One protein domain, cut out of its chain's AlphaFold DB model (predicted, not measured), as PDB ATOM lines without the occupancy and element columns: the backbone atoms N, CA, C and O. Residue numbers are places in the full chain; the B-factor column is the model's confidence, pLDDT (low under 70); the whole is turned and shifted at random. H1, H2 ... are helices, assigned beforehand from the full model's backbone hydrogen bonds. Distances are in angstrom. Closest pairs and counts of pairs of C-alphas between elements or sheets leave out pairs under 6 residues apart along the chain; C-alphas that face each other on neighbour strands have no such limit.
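Overview. This is residues 194 to 219 and 227 to 286 of the 287 residues of the protein "Hypothetical protein" of Alexandrium monilatum (UniProt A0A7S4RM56). Four helices, H2 to H5, make a ring with their lines crossed, and short H1 packs on H5. You have 86 printed residues with five named helices, H1 to H5 along the chain. The class is all helix, compact, with radius of gyration of the C-alphas 11.9 A and spans of 33 by 25 by 24 A.

Along the chain. Find C-alpha 194 at (37.013, 7.033, -10.639), where H1, residues 194 to 200, 10.1 A, begins. H2 is residues 204 to 219, 22.5 A; H3, 230 to 245, 21.8 A; H4, 252 to 262, 15.2 A. H5, 273 to 285, 18.3 A, ends at C-alpha 285 (25.624, 7.894, -20.187).

Arrangement. Start at H5, the hub: its closest C-alphas to H1 are Glu 278 and Val 198, 5.7 A, and to H2 Cys 277 and Cys 207, 5.8 A. Hairpin H3 and H4 comes closest at C-alphas 238 and 253, 5.1 A. In each helix every O i to N i+4 pair is within hydrogen-bond range.

Size, cuts and confidence. Residues 220 to 226 are not printed; C-alphas 219 and 227 are 12.8 A apart. Residues 194 to 196, 227 to 228 and 263 to 270 have pLDDT under 70.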
ATOM      1  N   ASP A 194      38.376   7.057 -11.189       57.78
ATOM      2  CA  ASP A 194      37.013   7.033 -10.639       57.78
ATOM      3  C   ASP A 194      36.618   8.392 -10.014       57.78
ATOM      4  O   ASP A 194      35.545   8.946 -10.279       57.78
ATOM      5  N   GLU A 195      37.551   9.035  -9.297       57.31
ATOM      6  CA  GLU A 195      37.353  10.379  -8.725       57.31
ATOM      7  C   GLU A 195      37.307  11.478  -9.805       57.31
ATOM      8  O   GLU A 195      36.538  12.441  -9.698       57.31
ATOM      9  N   GLU A 196      38.104  11.340 -10.868       69.69
ATOM     10  CA  GLU A 196      38.134  12.303 -11.973       69.69
ATOM     11  C   GLU A 196      36.881  12.221 -12.845       69.69
ATOM     12  O   GLU A 196      36.388  13.264 -13.285       69.69
ATOM     13  N   TYR A 197      36.315  11.021 -13.039       74.69
ATOM     14  CA  TYR A 197      35.084  10.855 -13.807       74.69
ATOM     15  C   TYR A 197      33.915  11.590 -13.147       74.69
ATOM     16  O   TYR A 197      33.280  12.428 -13.786       74.69
ATOM     17  N   VAL A 198      33.663  11.361 -11.855       79.25
ATOM     18  CA  VAL A 198      32.555  12.029 -11.148       79.25
ATOM     19  C   VAL A 198      32.773  13.537 -11.089       79.25
ATOM     20  O   VAL A 198      31.837  14.300 -11.326       79.25
ATOM     21  N   ARG A 199      34.002  13.988 -10.815       74.06
ATOM     22  CA  ARG A 199      34.320  15.418 -10.698       74.06
ATOM     23  C   ARG A 199      34.239  16.161 -12.035       74.06
ATOM     24  O   ARG A 199      33.840  17.323 -12.039       74.06
ATOM     25  N   GLY A 200      34.607  15.513 -13.138       70.38
ATOM     26  CA  GLY A 200      34.524  16.065 -14.493       70.38
ATOM     27  C   GLY A 200      33.153  15.895 -15.156       70.38
ATOM     28  O   GLY A 200      32.892  16.491 -16.200       70.38
ATOM     29  N   HIS A 201      32.257  15.094 -14.578       78.88
ATOM     30  CA  HIS A 201      30.933  14.872 -15.138       78.88
ATOM     31  C   HIS A 201      30.000  16.055 -14.838       78.88
ATOM     32  O   HIS A 201      29.823  16.454 -13.688       78.88
ATOM     33  N   ARG A 202      29.296  16.568 -15.858       77.75
ATOM     34  CA  ARG A 202      28.377  17.728 -15.753       77.75
ATOM     35  C   ARG A 202      27.294  17.617 -14.663       77.75
ATOM     36  O   ARG A 202      26.773  18.623 -14.197       77.75
ATOM     37  N   MET A 203      26.927  16.392 -14.277       80.50
ATOM     38  CA  MET A 203      25.947  16.098 -13.215       80.50
ATOM     39  C   MET A 203      26.597  15.569 -11.924       80.50
ATOM     40  O   MET A 203      25.884  15.170 -11.007       80.50
ATOM     41  N   GLY A 204      27.930  15.553 -11.844       81.69
ATOM     42  CA  GLY A 204      28.709  15.065 -10.706       81.69
ATOM     43  C   GLY A 204      28.354  15.763  -9.405       81.69
ATOM     44  O   GLY A 204      27.975  15.109  -8.439       81.69
ATOM     45  N   GLY A 205      28.367  17.099  -9.408       83.44
ATOM     46  CA  GLY A 205      27.989  17.893  -8.235       83.44
ATOM     47  C   GLY A 205      26.556  17.625  -7.765       83.44
ATOM     48  O   GLY A 205      26.329  17.431  -6.577       83.44
ATOM     49  N   ALA A 206      25.601  17.532  -8.697       82.56
ATOM     50  CA  ALA A 206      24.207  17.232  -8.364       82.56
ATOM     51  C   ALA A 206      24.052  15.826  -7.760       82.56
ATOM     52  O   ALA A 206      23.303  15.641  -6.803       82.56
ATOM     53  N   CYS A 207      24.793  14.849  -8.287       85.81
ATOM     54  CA  CYS A 207      24.810  13.504  -7.735       85.81
ATOM     55  C   CYS A 207      25.406  13.463  -6.322       85.81
ATOM     56  O   CYS A 207      24.814  12.857  -5.432       85.81
ATOM     57  N   LEU A 208      26.532  14.142  -6.090       86.19
ATOM     58  CA  LEU A 208      27.162  14.184  -4.770       86.19
ATOM     59  C   LEU A 208      26.244  14.834  -3.730       86.19
ATOM     60  O   LEU A 208      26.064  14.273  -2.654       86.19
ATOM     61  N   SER A 209      25.574  15.939  -4.073       86.00
ATOM     62  CA  SER A 209      24.567  16.548  -3.192       86.00
ATOM     63  C   SER A 209      23.396  15.607  -2.893       86.00
ATOM     64  O   SER A 209      22.912  15.561  -1.767       86.00
ATOM     65  N   LEU A 210      22.961  14.805  -3.868       87.44
ATOM     66  CA  LEU A 210      21.934  13.784  -3.650       87.44
ATOM     67  C   LEU A 210      22.392  12.707  -2.657       87.44
ATOM     68  O   LEU A 210      21.581  12.243  -1.853       87.44
ATOM     69  N   MET A 211      23.663  12.307  -2.700       88.31
ATOM     70  CA  MET A 211      24.213  11.343  -1.746       88.31
ATOM     71  C   MET A 211      24.311  11.939  -0.340       88.31
ATOM     72  O   MET A 211      23.868  11.296   0.611       88.31
ATOM     73  N   GLU A 212      24.771  13.185  -0.216       87.06
ATOM     74  CA  GLU A 212      24.789  13.925   1.055       87.06
ATOM     75  C   GLU A 212      23.380  14.054   1.666       87.06
ATOM     76  O   GLU A 212      23.201  13.847   2.869       87.06
ATOM     77  N   ASP A 213      22.356  14.320   0.848       86.12
ATOM     78  CA  ASP A 213      20.960  14.382   1.296       86.12
ATOM     79  C   ASP A 213      20.471  13.024   1.831       86.12
ATOM     80  O   ASP A 213      19.809  12.955   2.871       86.12
ATOM     81  N   ILE A 214      20.798  11.927   1.140       84.12
ATOM     82  CA  ILE A 214      20.424  10.567   1.558       84.12
ATOM     83  C   ILE A 214      21.129  10.187   2.867       84.12
ATOM     84  O   ILE A 214      20.494   9.617   3.759       84.12
ATOM     85  N   GLU A 215      22.410  10.522   3.006       82.94
ATOM     86  CA  GLU A 215      23.183  10.312   4.233       82.94
ATOM     87  C   GLU A 215      22.618  11.127   5.401       82.94
ATOM     88  O   GLU A 215      22.427  10.587   6.492       82.94
ATOM     89  N   SER A 216      22.274  12.396   5.168       81.75
ATOM     90  CA  SER A 216      21.677  13.280   6.174       81.75
ATOM     91  C   SER A 216      20.319  12.768   6.661       81.75
ATOM     92  O   SER A 216      20.060  12.716   7.867       81.75
ATOM     93  N   GLU A 217      19.459  12.303   5.748       80.00
ATOM     94  CA  GLU A 217      18.173  11.683   6.088       80.00
ATOM     95  C   GLU A 217      18.348  10.401   6.908       80.00
ATOM     96  O   GLU A 217      17.607  10.164   7.869       80.00
ATOM     97  N   HIS A 218      19.337   9.576   6.558       74.50
ATOM     98  CA  HIS A 218      19.658   8.374   7.318       74.50
ATOM     99  C   HIS A 218      20.225   8.702   8.703       74.50
ATOM    100  O   HIS A 218      19.820   8.071   9.680       74.50
ATOM    101  N   ALA A 219      21.087   9.711   8.820       74.62
ATOM    102  CA  ALA A 219      21.617  10.178  10.098       74.62
ATOM    103  C   ALA A 219      20.519  10.768  11.003       74.62
ATOM    104  O   ALA A 219      20.542  10.564  12.215       74.62
ATOM    105  N   VAL A 227      21.528  -2.543  10.679       63.41
ATOM    106  CA  VAL A 227      22.256  -2.592   9.412       63.41
ATOM    107  C   VAL A 227      21.336  -2.023   8.322       63.41
ATOM    108  O   VAL A 227      20.196  -2.482   8.215       63.41
ATOM    109  N   PRO A 228      21.788  -1.036   7.528       67.88
ATOM    110  CA  PRO A 228      20.963  -0.433   6.487       67.88
ATOM    111  C   PRO A 228      20.426  -1.489   5.514       67.88
ATOM    112  O   PRO A 228      21.192  -2.298   4.988       67.88
ATOM    113  N   ASP A 229      19.119  -1.464   5.230       82.56
ATOM    114  CA  ASP A 229      18.537  -2.272   4.152       82.56
ATOM    115  C   ASP A 229      19.047  -1.756   2.798       82.56
ATOM    116  O   ASP A 229      18.519  -0.802   2.217       82.56
ATOM    117  N   LEU A 230      20.095  -2.405   2.291       80.62
ATOM    118  CA  LEU A 230      20.744  -2.091   1.020       80.62
ATOM    119  C   LEU A 230      19.782  -2.076  -0.170       80.62
ATOM    120  O   LEU A 230      19.988  -1.324  -1.125       80.62
ATOM    121  N   LEU A 231      18.737  -2.903  -0.148       82.12
ATOM    122  CA  LEU A 231      17.762  -2.958  -1.233       82.12
ATOM    123  C   LEU A 231      16.845  -1.727  -1.215       82.12
ATOM    124  O   LEU A 231      16.454  -1.222  -2.273       82.12
ATOM    125  N   ALA A 232      16.520  -1.228  -0.021       82.50
ATOM    126  CA  ALA A 232      15.772   0.011   0.153       82.50
ATOM    127  C   ALA A 232      16.621   1.240  -0.213       82.50
ATOM    128  O   ALA A 232      16.136   2.120  -0.926       82.50
ATOM    129  N   VAL A 233      17.888   1.284   0.215       84.12
ATOM    130  CA  VAL A 233      18.809   2.400  -0.073       84.12
ATOM    131  C   VAL A 233      19.097   2.511  -1.571       84.12
ATOM    132  O   VAL A 233      18.887   3.571  -2.158       84.12
ATOM    133  N   SER A 234      19.466   1.407  -2.226       86.81
ATOM    134  CA  SER A 234      19.681   1.377  -3.684       86.81
ATOM    135  C   SER A 234      18.431   1.761  -4.485       86.81
ATOM    136  O   SER A 234      18.534   2.424  -5.517       86.81
ATOM    137  N   GLY A 235      17.237   1.399  -3.998       87.44
ATOM    138  CA  GLY A 235      15.967   1.841  -4.575       87.44
ATOM    139  C   GLY A 235      15.788   3.357  -4.512       87.44
ATOM    140  O   GLY A 235      15.517   3.977  -5.538       87.44
ATOM    141  N   LYS A 236      16.008   3.956  -3.336       87.31
ATOM    142  CA  LYS A 236      15.922   5.412  -3.146       87.31
ATOM    143  C   LYS A 236      16.928   6.171  -4.012       87.31
ATOM    144  O   LYS A 236      16.551   7.170  -4.621       87.31
ATOM    145  N   ILE A 237      18.173   5.694  -4.090       88.12
ATOM    146  CA  ILE A 237      19.214   6.292  -4.939       88.12
ATOM    147  C   ILE A 237      18.757   6.280  -6.399       88.12
ATOM    148  O   ILE A 237      18.746   7.325  -7.042       88.12
ATOM    149  N   ALA A 238      18.315   5.128  -6.911       88.06
ATOM    150  CA  ALA A 238      17.900   5.002  -8.306       88.06
ATOM    151  C   ALA A 238      16.682   5.879  -8.653       88.06
ATOM    152  O   ALA A 238      16.667   6.510  -9.708       88.06
ATOM    153  N   GLU A 239      15.680   5.950  -7.772       89.56
ATOM    154  CA  GLU A 239      14.493   6.792  -7.967       89.56
ATOM    155  C   GLU A 239      14.843   8.285  -7.981       89.56
ATOM    156  O   GLU A 239      14.436   9.015  -8.890       89.56
ATOM    157  N   ARG A 240      15.638   8.745  -7.007       87.50
ATOM    158  CA  ARG A 240      16.050  10.152  -6.928       87.50
ATOM    159  C   ARG A 240      16.990  10.527  -8.069       87.50
ATOM    160  O   ARG A 240      16.816  11.591  -8.657       87.50
ATOM    161  N   ALA A 241      17.912   9.642  -8.444       86.12
ATOM    162  CA  ALA A 241      18.789   9.844  -9.588       86.12
ATOM    163  C   ALA A 241      17.995   9.940 -10.899       86.12
ATOM    164  O   ALA A 241      18.244  10.840 -11.693       86.12
ATOM    165  N   ALA A 242      16.991   9.080 -11.112       85.12
ATOM    166  CA  ALA A 242      16.112   9.156 -12.283       85.12
ATOM    167  C   ALA A 242      15.340  10.483 -12.344       85.12
ATOM    168  O   ALA A 242      15.266  11.112 -13.401       85.12
ATOM    169  N   SER A 243      14.822  10.943 -11.200       86.81
ATOM    170  CA  SER A 243      14.144  12.238 -11.103       86.81
ATOM    171  C   SER A 243      15.091  13.411 -11.370       86.81
ATOM    172  O   SER A 243      14.721  14.346 -12.073       86.81
ATOM    173  N   MET A 244      16.301  13.374 -10.811       84.12
ATOM    174  CA  MET A 244      17.306  14.432 -10.943       84.12
ATOM    175  C   MET A 244      17.853  14.527 -12.370       84.12
ATOM    176  O   MET A 244      18.022  15.618 -12.905       84.12
ATOM    177  N   LEU A 245      18.115  13.379 -12.994       77.50
ATOM    178  CA  LEU A 245      18.683  13.289 -14.337       77.50
ATOM    179  C   LEU A 245      17.613  13.396 -15.437       77.50
ATOM    180  O   LEU A 245      17.945  13.401 -16.620       77.50
ATOM    181  N   GLY A 246      16.331  13.502 -15.067       79.94
ATOM    182  CA  GLY A 246      15.219  13.703 -15.998       79.94
ATOM    183  C   GLY A 246      15.020  12.542 -16.975       79.94
ATOM    184  O   GLY A 246      14.487  12.739 -18.070       79.94
ATOM    185  N   ARG A 247      15.478  11.341 -16.608       79.06
ATOM    186  CA  ARG A 247      15.498  10.167 -17.480       79.06
ATOM    187  C   ARG A 247      15.149   8.913 -16.696       79.06
ATOM    188  O   ARG A 247      15.707   8.653 -15.633       79.06
ATOM    189  N   GLU A 248      14.272   8.091 -17.267       82.38
ATOM    190  CA  GLU A 248      14.055   6.741 -16.758       82.38
ATOM    191  C   GLU A 248      15.304   5.891 -16.991       82.38
ATOM    192  O   GLU A 248      15.782   5.740 -18.117       82.38
ATOM    193  N   MET A 249      15.819   5.324 -15.906       83.56
ATOM    194  CA  MET A 249      16.992   4.460 -15.912       83.56
ATOM    195  C   MET A 249      16.577   3.062 -15.456       83.56
ATOM    196  O   MET A 249      16.755   2.707 -14.284       83.56
ATOM    197  N   PRO A 250      15.981   2.255 -16.356       81.25
ATOM    198  CA  PRO A 250      15.703   0.864 -16.039       81.25
ATOM    199  C   PRO A 250      17.021   0.182 -15.656       81.25
ATOM    200  O   PRO A 250      18.076   0.560 -16.152       81.25
ATOM    201  N   SER A 251      16.943  -0.771 -14.729       87.62
ATOM    202  CA  SER A 251      18.069  -1.508 -14.129       87.62
ATOM    203  C   SER A 251      19.062  -0.737 -13.250       87.62
ATOM    204  O   SER A 251      19.831  -1.408 -12.567       87.62
ATOM    205  N   LEU A 252      18.992   0.597 -13.128       86.50
ATOM    206  CA  LEU A 252      19.912   1.344 -12.250       86.50
ATOM    207  C   LEU A 252      19.863   0.847 -10.798       86.50
ATOM    208  O   LEU A 252      20.897   0.655 -10.168       86.50
ATOM    209  N   LYS A 253      18.663   0.556 -10.283       90.00
ATOM    210  CA  LYS A 253      18.492  -0.021  -8.941       90.00
ATOM    211  C   LYS A 253      19.298  -1.310  -8.759       90.00
ATOM    212  O   LYS A 253      19.893  -1.508  -7.706       90.00
ATOM    213  N   ALA A 254      19.286  -2.192  -9.758       88.00
ATOM    214  CA  ALA A 254      19.983  -3.470  -9.681       88.00
ATOM    215  C   ALA A 254      21.505  -3.281  -9.737       88.00
ATOM    216  O   ALA A 254      22.210  -3.940  -8.978       88.00
ATOM    217  N   GLU A 255      21.992  -2.360 -10.572       85.69
ATOM    218  CA  GLU A 255      23.423  -2.055 -10.686       85.69
ATOM    219  C   GLU A 255      23.968  -1.370  -9.430       85.69
ATOM    220  O   GLU A 255      24.959  -1.831  -8.873       85.69
ATOM    221  N   VAL A 256      23.273  -0.357  -8.897       86.56
ATOM    222  CA  VAL A 256      23.650   0.288  -7.628       86.56
ATOM    223  C   VAL A 256      23.628  -0.727  -6.486       86.56
ATOM    224  O   VAL A 256      24.577  -0.810  -5.714       86.56
ATOM    225  N   HIS A 257      22.585  -1.559  -6.393       86.25
ATOM    226  CA  HIS A 257      22.515  -2.605  -5.370       86.25
ATOM    227  C   HIS A 257      23.678  -3.596  -5.476       86.25
ATOM    228  O   HIS A 257      24.288  -3.949  -4.466       86.25
ATOM    229  N   LYS A 258      24.002  -4.036  -6.694       84.56
ATOM    230  CA  LYS A 258      25.116  -4.943  -6.960       84.56
ATOM    231  C   LYS A 258      26.451  -4.300  -6.585       84.56
ATOM    232  O   LYS A 258      27.221  -4.945  -5.884       84.56
ATOM    233  N   ALA A 259      26.695  -3.053  -6.979       80.31
ATOM    234  CA  ALA A 259      27.914  -2.319  -6.643       80.31
ATOM    235  C   ALA A 259      28.074  -2.160  -5.121       80.31
ATOM    236  O   ALA A 259      29.101  -2.537  -4.562       80.31
ATOM    237  N   MET A 260      27.006  -1.741  -4.432       82.12
ATOM    238  CA  MET A 260      26.993  -1.610  -2.969       82.12
ATOM    239  C   MET A 260      27.211  -2.943  -2.257       82.12
ATOM    240  O   MET A 260      27.859  -2.972  -1.219       82.12
ATOM    241  N   THR A 261      26.685  -4.041  -2.806       81.00
ATOM    242  CA  THR A 261      26.852  -5.386  -2.236       81.00
ATOM    243  C   THR A 261      28.268  -5.915  -2.445       81.00
ATOM    244  O   THR A 261      28.824  -6.537  -1.548       81.00
ATOM    245  N   VAL A 262      28.863  -5.680  -3.619       76.38
ATOM    246  CA  VAL A 262      30.228  -6.123  -3.943       76.38
ATOM    247  C   VAL A 262      31.261  -5.383  -3.097       76.38
ATOM    248  O   VAL A 262      32.208  -6.006  -2.627       76.38
ATOM    249  N   ALA A 263      31.057  -4.088  -2.866       68.81
ATOM    250  CA  ALA A 263      31.921  -3.294  -2.005       68.81
ATOM    251  C   ALA A 263      31.626  -3.493  -0.507       68.81
ATOM    252  O   ALA A 263      32.310  -2.921   0.334       68.81
ATOM    253  N   TRP A 264      30.612  -4.280  -0.133       67.44
ATOM    254  CA  TRP A 264      30.233  -4.461   1.266       67.44
ATOM    255  C   TRP A 264      31.242  -5.341   2.011       67.44
ATOM    256  O   TRP A 264      31.419  -6.520   1.698       67.44
ATOM    257  N   SER A 265      31.870  -4.774   3.036       68.38
ATOM    258  CA  SER A 265      32.787  -5.470   3.942       68.38
ATOM    259  C   SER A 265      32.150  -5.680   5.321       68.38
ATOM    260  O   SER A 265      31.079  -5.144   5.613       68.38
ATOM    261  N   GLU A 266      32.809  -6.439   6.205       55.97
ATOM    262  CA  GLU A 266      32.368  -6.564   7.607       55.97
ATOM    263  C   GLU A 266      32.409  -5.223   8.370       55.97
ATOM    264  O   GLU A 266      31.724  -5.074   9.380       55.97
ATOM    265  N   GLU A 267      33.157  -4.235   7.867       52.81
ATOM    266  CA  GLU A 267      33.288  -2.890   8.443       52.81
ATOM    267  C   GLU A 267      32.256  -1.889   7.882       52.81
ATOM    268  O   GLU A 267      32.162  -0.764   8.372       52.81
ATOM    269  N   GLY A 268      31.438  -2.302   6.903       57.38
ATOM    270  CA  GLY A 268      30.400  -1.478   6.281       57.38
ATOM    271  C   GLY A 268      30.514  -1.388   4.753       57.38
ATOM    272  O   GLY A 268      31.282  -2.141   4.140       57.38
ATOM    273  N   PRO A 269      29.734  -0.492   4.115       62.16
ATOM    274  CA  PRO A 269      29.825  -0.259   2.680       62.16
ATOM    275  C   PRO A 269      31.217   0.276   2.336       62.16
ATOM    276  O   PRO A 269      31.610   1.335   2.807       62.16
ATOM    277  N   GLY A 270      31.955  -0.458   1.511       63.69
ATOM    278  CA  GLY A 270      33.244  -0.037   0.964       63.69
ATOM    279  C   GLY A 270      33.127   0.820  -0.294       63.69
ATOM    280  O   GLY A 270      34.146   1.064  -0.922       63.69
ATOM    281  N   MET A 271      31.909   1.229  -0.673       78.19
ATOM    282  CA  MET A 271      31.698   2.301  -1.648       78.19
ATOM    283  C   MET A 271      31.412   3.594  -0.904       78.19
ATOM    284  O   MET A 271      30.521   3.625  -0.045       78.19
ATOM    285  N   ASP A 272      32.102   4.656  -1.291       82.44
ATOM    286  CA  ASP A 272      31.768   6.004  -0.867       82.44
ATOM    287  C   ASP A 272      30.692   6.639  -1.777       82.44
ATOM    288  O   ASP A 272      30.155   6.033  -2.712       82.44
ATOM    289  N   SER A 273      30.317   7.881  -1.469       84.12
ATOM    290  CA  SER A 273      29.325   8.630  -2.243       84.12
ATOM    291  C   SER A 273      29.757   8.896  -3.690       84.12
ATOM    292  O   SER A 273      28.897   9.076  -4.558       84.12
ATOM    293  N   ARG A 274      31.060   8.892  -3.981       83.25
ATOM    294  CA  ARG A 274      31.607   9.100  -5.325       83.25
ATOM    295  C   ARG A 274      31.474   7.833  -6.146       83.25
ATOM    296  O   ARG A 274      30.964   7.926  -7.257       83.25
ATOM    297  N   ASP A 275      31.787   6.674  -5.582       84.62
ATOM    298  CA  ASP A 275      31.637   5.390  -6.274       84.62
ATOM    299  C   ASP A 275      30.173   5.139  -6.674       84.62
ATOM    300  O   ASP A 275      29.856   4.742  -7.799       84.62
ATOM    301  N   VAL A 276      29.234   5.455  -5.772       86.00
ATOM    302  CA  VAL A 276      27.797   5.387  -6.081       86.00
ATOM    303  C   VAL A 276      27.446   6.334  -7.226       86.00
ATOM    304  O   VAL A 276      26.697   5.966  -8.136       86.00
ATOM    305  N   CYS A 277      27.974   7.557  -7.186       87.00
ATOM    306  CA  CYS A 277      27.727   8.537  -8.227       87.00
ATOM    307  C   CYS A 277      28.301   8.124  -9.569       87.00
ATOM    308  O   CYS A 277      27.637   8.297 -10.586       87.00
ATOM    309  N   GLU A 278      29.476   7.520  -9.597       86.81
ATOM    310  CA  GLU A 278      30.040   6.977 -10.816       86.81
ATOM    311  C   GLU A 278      29.114   5.940 -11.454       86.81
ATOM    312  O   GLU A 278      28.784   6.070 -12.632       86.81
ATOM    313  N   VAL A 279      28.622   4.963 -10.684       87.25
ATOM    314  CA  VAL A 279      27.689   3.941 -11.192       87.25
ATOM    315  C   VAL A 279      26.437   4.590 -11.783       87.25
ATOM    316  O   VAL A 279      25.981   4.213 -12.863       87.25
ATOM    317  N   VAL A 280      25.887   5.597 -11.100       86.50
ATOM    318  CA  VAL A 280      24.711   6.341 -11.568       86.50
ATOM    319  C   VAL A 280      24.995   7.084 -12.874       86.50
ATOM    320  O   VAL A 280      24.176   7.045 -13.795       86.50
ATOM    321  N   LEU A 281      26.136   7.762 -12.962       86.06
ATOM    322  CA  LEU A 281      26.492   8.611 -14.095       86.06
ATOM    323  C   LEU A 281      26.910   7.792 -15.323       86.06
ATOM    324  O   LEU A 281      26.422   8.066 -16.418       86.06
ATOM    325  N   ARG A 282      27.685   6.717 -15.140       85.06
ATOM    326  CA  ARG A 282      28.015   5.772 -16.219       85.06
ATOM    327  C   ARG A 282      26.752   5.142 -16.799       85.06
ATOM    328  O   ARG A 282      26.540   5.175 -18.010       85.06
ATOM    329  N   HIS A 283      25.834   4.700 -15.935       84.50
ATOM    330  CA  HIS A 283      24.553   4.136 -16.374       84.50
ATOM    331  C   HIS A 283      23.673   5.160 -17.104       84.50
ATOM    332  O   HIS A 283      22.987   4.826 -18.073       84.50
ATOM    333  N   HIS A 284      23.699   6.424 -16.672       83.94
ATOM    334  CA  HIS A 284      23.026   7.520 -17.364       83.94
ATOM    335  C   HIS A 284      23.597   7.750 -18.774       83.94
ATOM    336  O   HIS A 284      22.830   7.948 -19.727       83.94
ATOM    337  N   ASP A 285      24.919   7.700 -18.918       81.38
ATOM    338  CA  ASP A 285      25.624   7.894 -20.187       81.38
ATOM    339  C   ASP A 285      25.568   6.655 -21.098       81.38
ATOM    340  O   ASP A 285      25.764   6.765 -22.310       81.38
ATOM    341  N   GLY A 286      25.206   5.493 -20.544       78.00
ATOM    342  CA  GLY A 286      25.170   4.210 -21.247       78.00
ATOM    343  C   GLY A 286      26.552   3.571 -21.407       78.00
ATOM    344  O   GLY A 286      26.776   2.880 -22.404       78.00
TER     345      GLY A 286